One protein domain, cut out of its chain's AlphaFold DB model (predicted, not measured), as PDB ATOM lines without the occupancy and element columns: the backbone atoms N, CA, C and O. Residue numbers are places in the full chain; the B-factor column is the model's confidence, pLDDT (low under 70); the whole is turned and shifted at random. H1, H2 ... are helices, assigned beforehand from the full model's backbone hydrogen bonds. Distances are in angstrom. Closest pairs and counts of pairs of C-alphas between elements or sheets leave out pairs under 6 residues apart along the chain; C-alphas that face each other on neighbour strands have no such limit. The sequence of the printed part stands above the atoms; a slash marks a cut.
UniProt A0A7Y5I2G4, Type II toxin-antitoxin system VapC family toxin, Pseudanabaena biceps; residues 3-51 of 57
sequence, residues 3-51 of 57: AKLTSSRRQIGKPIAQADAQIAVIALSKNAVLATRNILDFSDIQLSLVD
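What this domain is: This is residues 3 to 51 of the 57 residues of the protein "Type II toxin-antitoxin system VapC family toxin" of Pseudanabaena biceps (UniProt A0A7Y5I2G4). Two short helices, H1 and H2, stand at a steep angle to each other, and after H2 the backbone winds through one wide loop, residues 30 to 51. This loop comes back past its own early part, where residues 34 to 35 and 49 to 50 form a short parallel pairing. The printed part has 49 residues with two named helices, H1 then H2 along the chain, and no named strand; the class is all helix, though under half of the residues, 21 of 49, are in named elements. The whole is compact and rounded, with a radius of gyration of the C-alphas of 10.0 A and spans of 25 by 20 by 17 A.

How they stand to each other: The longest helix is H2, residues 18 to 29. H1, residues 3 to 11, and H2 only just touch, with 3 pairs of C-alphas within 8 A. The closest C-alphas of the two are those of Thr 6 and Ala 21, 6.8 A apart, and H2 touches H1 with residues 21 to 25 alone. Their lines stand at a steep tilt of 61 degrees, opposite ways, with the centres 12.1 A apart. In H1 and H2 every O i to N i+4 pair is within hydrogen-bond range.

Where its parts are: H2 has 12 residues and measures 16.5 A from C-alpha 18 at (227.427, 144.404, 173.770) to C-alpha 29 at (234.439, 156.774, 165.429). H1 has 9 residues and measures 12.2 A, beginning with C-alpha 3 at (229.196, 144.259, 163.391).

The domain as a whole: The two C-alphas farthest apart are those of Gly 13 and Lys 30, at 26.5 A. The printed part has no cut, and the link from H1 to H2, 6 residues, is short. The mean pLDDT of the printed part is 96.3, and no printed residue is under 70.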
ATOM      1  N   ALA A   3     229.172 145.619 163.933       97.06
ATOM      2  CA  ALA A   3     229.196 144.259 163.391       97.06
ATOM      3  C   ALA A   3     230.617 143.773 163.048       97.06
ATOM      4  O   ALA A   3     230.958 142.633 163.338       97.06
ATOM      5  N   LYS A   4     231.463 144.649 162.484       96.38
ATOM      6  CA  LYS A   4     232.863 144.327 162.156       96.38
ATOM      7  C   LYS A   4     233.701 144.066 163.410       96.38
ATOM      8  O   LYS A   4     234.530 143.164 163.421       96.38
ATOM      9  N   LEU A   5     233.501 144.865 164.459       96.69
ATOM     10  CA  LEU A   5     234.246 144.719 165.707       96.69
ATOM     11  C   LEU A   5     233.865 143.416 166.413       96.69
ATOM     12  O   LEU A   5     234.741 142.630 166.767       96.69
ATOM     13  N   THR A   6     232.566 143.155 166.567       97.50
ATOM     14  CA  THR A   6     232.087 141.951 167.258       97.50
ATOM     15  C   THR A   6     232.387 140.674 166.476       97.50
ATOM     16  O   THR A   6     232.733 139.666 167.090       97.50
ATOM     17  N   SER A   7     232.329 140.701 165.138       97.50
ATOM     18  CA  SER A   7     232.719 139.554 164.314       97.50
ATOM     19  C   SER A   7     234.219 139.265 164.394       97.50
ATOM     20  O   SER A   7     234.585 138.108 164.582       97.50
ATOM     21  N   SER A   8     235.074 140.291 164.327       96.19
ATOM     22  CA  SER A   8     236.531 140.148 164.478       96.19
ATOM     23  C   SER A   8     236.897 139.558 165.843       96.19
ATOM     24  O   SER A   8     237.590 138.549 165.933       96.19
ATOM     25  N   ARG A   9     236.324 140.116 166.916       96.69
ATOM     26  CA  ARG A   9     236.499 139.640 168.296       96.69
ATOM     27  C   ARG A   9     236.090 138.170 168.464       96.69
ATOM     28  O   ARG A   9     236.812 137.392 169.081       96.69
ATOM     29  N   ARG A  10     234.971 137.752 167.858       96.81
ATOM     30  CA  ARG A  10     234.550 136.338 167.848       96.81
ATOM     31  C   ARG A  10     235.528 135.437 167.089       96.81
ATOM     32  O   ARG A  10     235.816 134.349 167.573       96.81
ATOM     33  N   GLN A  11     236.047 135.879 165.943       97.38
ATOM     34  CA  GLN A  11     236.988 135.095 165.128       97.38
ATOM     35  C   GLN A  11     238.307 134.812 165.858       97.38
ATOM     36  O   GLN A  11     238.863 133.733 165.699       97.38
ATOM     37  N   ILE A  12     238.772 135.741 166.698       96.00
ATOM     38  CA  ILE A  12     239.987 135.559 167.510       96.00
ATOM     39  C   ILE A  12     239.725 134.859 168.856       96.00
ATOM     40  O   ILE A  12     240.600 134.835 169.717       96.00
ATOM     41  N   GLY A  13     238.515 134.330 169.078       96.69
ATOM     42  CA  GLY A  13     238.155 133.626 170.314       96.69
ATOM     43  C   GLY A  13     237.982 134.527 171.541       96.69
ATOM     44  O   GLY A  13     237.935 134.025 172.660       96.69
ATOM     45  N   LYS A  14     237.860 135.846 171.354       96.25
ATOM     46  CA  LYS A  14     237.689 136.833 172.430       96.25
ATOM     47  C   LYS A  14     236.387 137.611 172.231       96.25
ATOM     48  O   LYS A  14     236.433 138.773 171.831       96.25
ATOM     49  N   PRO A  15     235.196 137.021 172.442       96.38
ATOM     50  CA  PRO A  15     233.951 137.781 172.360       96.38
ATOM     51  C   PRO A  15     233.975 138.982 173.325       96.38
ATOM     52  O   PRO A  15     234.724 139.013 174.295       96.38
ATOM     53  N   ILE A  16     233.186 140.007 173.020       97.06
ATOM     54  CA  ILE A  16     233.075 141.231 173.822       97.06
ATOM     55  C   ILE A  16     231.607 141.470 174.164       97.06
ATOM     56  O   ILE A  16     230.726 141.152 173.354       97.06
ATOM     57  N   ALA A  17     231.340 142.007 175.353       97.88
ATOM     58  CA  ALA A  17     229.992 142.366 175.758       97.88
ATOM     59  C   ALA A  17     229.416 143.456 174.839       97.88
ATOM     60  O   ALA A  17     230.136 144.289 174.285       97.88
ATOM     61  N   GLN A  18     228.094 143.461 174.671       97.44
ATOM     62  CA  GLN A  18     227.427 144.404 173.770       97.44
ATOM     63  C   GLN A  18     227.681 145.870 174.156       97.44
ATOM     64  O   GLN A  18     227.947 146.686 173.273       97.44
ATOM     65  N   ALA A  19     227.622 146.197 175.450       97.94
ATOM     66  CA  ALA A  19     227.875 147.551 175.939       97.94
ATOM     67  C   ALA A  19     229.313 148.000 175.623       97.94
ATOM     68  O   ALA A  19     229.513 149.066 175.041       97.94
ATOM     69  N   ASP A  20     230.302 147.146 175.888       97.75
ATOM     70  CA  ASP A  20     231.710 147.442 175.605       97.75
ATOM     71  C   ASP A  20     231.973 147.581 174.104       97.75
ATOM     72  O   ASP A  20     232.683 148.485 173.667       97.75
ATOM     73  N   ALA A  21     231.331 146.760 173.272       97.81
ATOM     74  CA  ALA A  21     231.411 146.908 171.825       97.81
ATOM     75  C   ALA A  21     230.821 148.243 171.337       97.81
ATOM     76  O   ALA A  21     231.362 148.846 170.407       97.81
ATOM     77  N   GLN A  22     229.735 148.733 171.945       98.19
ATOM     78  CA  GLN A  22     229.183 150.056 171.630       98.19
ATOM     79  C   GLN A  22     230.146 151.175 172.045       98.19
ATOM     80  O   GLN A  22     230.444 152.041 171.220       98.19
ATOM     81  N   ILE A  23     230.687 151.116 173.266       97.88
ATOM     82  CA  ILE A  23     231.697 152.062 173.768       97.88
ATOM     83  C   ILE A  23     232.903 152.102 172.822       97.88
ATOM     84  O   ILE A  23     233.291 153.173 172.350       97.88
ATOM     85  N   ALA A  24     233.442 150.933 172.468       97.88
ATOM     86  CA  ALA A  24     234.602 150.808 171.596       97.88
ATOM     87  C   ALA A  24     234.359 151.421 170.209       97.88
ATOM     88  O   ALA A  24     235.203 152.142 169.680       97.88
ATOM     89  N   VAL A  25     233.187 151.175 169.612       97.69
ATOM     90  CA  VAL A  25     232.835 151.738 168.299       97.69
ATOM     91  C   VAL A  25     232.688 153.253 168.354       97.69
ATOM     92  O   VAL A  25     233.113 153.921 167.410       97.69
ATOM     93  N   ILE A  26     232.096 153.794 169.420       97.56
ATOM     94  CA  ILE A  26     231.960 155.242 169.598       97.56
ATOM     95  C   ILE A  26     233.347 155.877 169.711       97.56
ATOM     96  O   ILE A  26     233.641 156.799 168.949       97.56
ATOM     97  N   ALA A  27     234.215 155.344 170.576       97.81
ATOM     98  CA  ALA A  27     235.573 155.850 170.758       97.81
ATOM     99  C   ALA A  27     236.381 155.806 169.446       97.81
ATOM    100  O   ALA A  27     236.947 156.824 169.046       97.81
ATOM    101  N   LEU A  28     236.322 154.688 168.709       96.25
ATOM    102  CA  LEU A  28     236.929 154.559 167.376       96.25
ATOM    103  C   LEU A  28     236.382 155.600 166.391       96.25
ATOM    104  O   LEU A  28     237.145 156.225 165.666       96.25
ATOM    105  N   SER A  29     235.063 155.819 166.362       96.31
ATOM    106  CA  SER A  29     234.439 156.774 165.429       96.31
ATOM    107  C   SER A  29     234.846 158.229 165.676       96.31
ATOM    108  O   SER A  29     234.688 159.072 164.793       96.31
ATOM    109  N   LYS A  30     235.336 158.527 166.882       96.44
ATOM    110  CA  LYS A  30     235.735 159.864 167.324       96.44
ATOM    111  C   LYS A  30     237.248 160.028 167.444       96.44
ATOM    112  O   LYS A  30     237.678 161.109 167.830       96.44
ATOM    113  N   ASN A  31     238.037 158.996 167.126       95.31
ATOM    114  CA  ASN A  31     239.476 158.948 167.410       95.31
ATOM    115  C   ASN A  31     239.792 159.337 168.870       95.31
ATOM    116  O   ASN A  31     240.745 160.064 169.139       95.31
ATOM    117  N   ALA A  32     238.947 158.900 169.806       97.00
ATOM    118  CA  ALA A  32     239.050 159.252 171.217       97.00
ATOM    119  C   ALA A  32     239.872 158.221 172.005       97.00
ATOM    120  O   ALA A  32     239.909 157.040 171.660       97.00
ATOM    121  N   VAL A  33     240.475 158.672 173.108       97.62
ATOM    122  CA  VAL A  33     241.082 157.799 174.122       97.62
ATOM    123  C   VAL A  33     239.979 157.278 175.045       97.62
ATOM    124  O   VAL A  33     239.165 158.061 175.536       97.62
ATOM    125  N   LEU A  34     239.950 155.969 175.293       97.38
ATOM    126  CA  LEU A  34     239.029 155.362 176.249       97.38
ATOM    127  C   LEU A  34     239.716 155.214 177.610       97.38
ATOM    128  O   LEU A  34     240.641 154.420 177.767       97.38
ATOM    129  N   ALA A  35     239.228 155.966 178.595       96.94
ATOM    130  CA  ALA A  35     239.615 155.802 179.989       96.94
ATOM    131  C   ALA A  35     238.787 154.685 180.636       96.94
ATOM    132  O   ALA A  35     237.563 154.791 180.725       96.94
ATOM    133  N   THR A  36     239.433 153.605 181.069       96.44
ATOM    134  CA  THR A  36     238.757 152.460 181.692       96.44
ATOM    135  C   THR A  36     239.720 151.653 182.550       96.44
ATOM    136  O   THR A  36     240.866 151.454 182.174       96.44
ATOM    137  N   ARG A  37     239.234 151.116 183.673       96.44
ATOM    138  CA  ARG A  37     239.977 150.113 184.454       96.44
ATOM    139  C   ARG A  37     239.993 148.743 183.768       96.44
ATOM    140  O   ARG A  37     240.849 147.907 184.031       96.44
ATOM    141  N   ASN A  38     239.017 148.476 182.899       95.38
ATOM    142  CA  ASN A  38     238.844 147.177 182.254       95.38
ATOM    143  C   ASN A  38     239.654 147.075 180.953       95.38
ATOM    144  O   ASN A  38     239.104 146.826 179.888       95.38
ATOM    145  N   ILE A  39     240.964 147.317 181.018       95.81
ATOM    146  CA  ILE A  39     241.833 147.396 179.831       95.81
ATOM    147  C   ILE A  39     241.794 146.110 178.993       95.81
ATOM    148  O   ILE A  39     241.820 146.166 177.765       95.81
ATOM    149  N   LEU A  40     241.696 144.950 179.649       94.69
ATOM    150  CA  LEU A  40     241.760 143.640 178.998       94.69
ATOM    151  C   LEU A  40     240.585 143.379 178.051       94.69
ATOM    152  O   LEU A  40     240.786 142.818 176.976       94.69
ATOM    153  N   ASP A  41     239.373 143.823 178.381       95.00
ATOM    154  CA  ASP A  41     238.220 143.588 177.502       95.00
ATOM    155  C   ASP A  41     238.298 144.397 176.205       95.00
ATOM    156  O   ASP A  41     237.795 143.961 175.165       95.00
ATOM    157  N   PHE A  42     239.008 145.526 176.244       96.31
ATOM    158  CA  PHE A  42     239.290 146.355 175.077       96.31
ATOM    159  C   PHE A  42     240.633 146.020 174.413       96.31
ATOM    160  O   PHE A  42     240.978 146.641 173.405       96.31
ATOM    161  N   SER A  43     241.372 145.022 174.916       88.50
ATOM    162  CA  SER A  43     242.598 144.555 174.271       88.50
ATOM    163  C   SER A  43     242.296 144.058 172.856       88.50
ATOM    164  O   SER A  43     241.208 143.552 172.567       88.50
ATOM    165  N   ASP A  44     243.263 144.189 171.950       91.38
ATOM    166  CA  ASP A  44     243.134 143.790 170.537       91.38
ATOM    167  C   ASP A  44     242.103 144.608 169.730       91.38
ATOM    168  O   ASP A  44     241.861 144.339 168.551       91.38
ATOM    169  N   ILE A  45     241.514 145.638 170.338       94.31
ATOM    170  CA  ILE A  45     240.782 146.693 169.645       94.31
ATOM    171  C   ILE A  45     241.778 147.835 169.447       94.31
ATOM    172  O   ILE A  45     242.485 148.200 170.379       94.31
ATOM    173  N   GLN A  46     241.865 148.388 168.234       92.75
ATOM    174  CA  GLN A  46     242.788 149.481 167.885       92.75
ATOM    175  C   GLN A  46     242.370 150.818 168.530       92.75
ATOM    176  O   GLN A  46     242.058 151.786 167.842       92.75
ATOM    177  N   LEU A  47     242.309 150.847 169.858       94.06
ATOM    178  CA  LEU A  47     241.954 151.984 170.690       94.06
ATOM    179  C   LEU A  47     243.163 152.432 171.499       94.06
ATOM    180  O   LEU A  47     243.927 151.613 172.006       94.06
ATOM    181  N   SER A  48     243.274 153.741 171.689       95.38
ATOM    182  CA  SER A  48     244.114 154.296 172.744       95.38
ATOM    183  C   SER A  48     243.401 154.090 174.078       95.38
ATOM    184  O   SER A  48     242.302 154.614 174.277       95.38
ATOM    185  N   LEU A  49     244.011 153.316 174.974       96.44
ATOM    186  CA  LEU A  49     243.472 153.004 176.295       96.44
ATOM    187  C   LEU A  49     244.306 153.689 177.375       96.44
ATOM    188  O   LEU A  49     245.530 153.737 177.278       96.44
ATOM    189  N   VAL A  50     243.637 154.190 178.408       96.00
ATOM    190  CA  VAL A  50     244.279 154.652 179.641       96.00
ATOM    191  C   VAL A  50     243.547 154.038 180.826       96.00
ATOM    192  O   VAL A  50     242.317 154.088 180.875       96.00
ATOM    193  N   ASP A  51     244.286 153.452 181.766       95.88
ATOM    194  CA  ASP A  51     243.733 153.076 183.066       95.88
ATOM    195  C   ASP A  51     243.968 154.239 184.034       95.88
ATOM    196  O   ASP A  51     245.098 154.442 184.473       95.88
TER     197      ASP A  51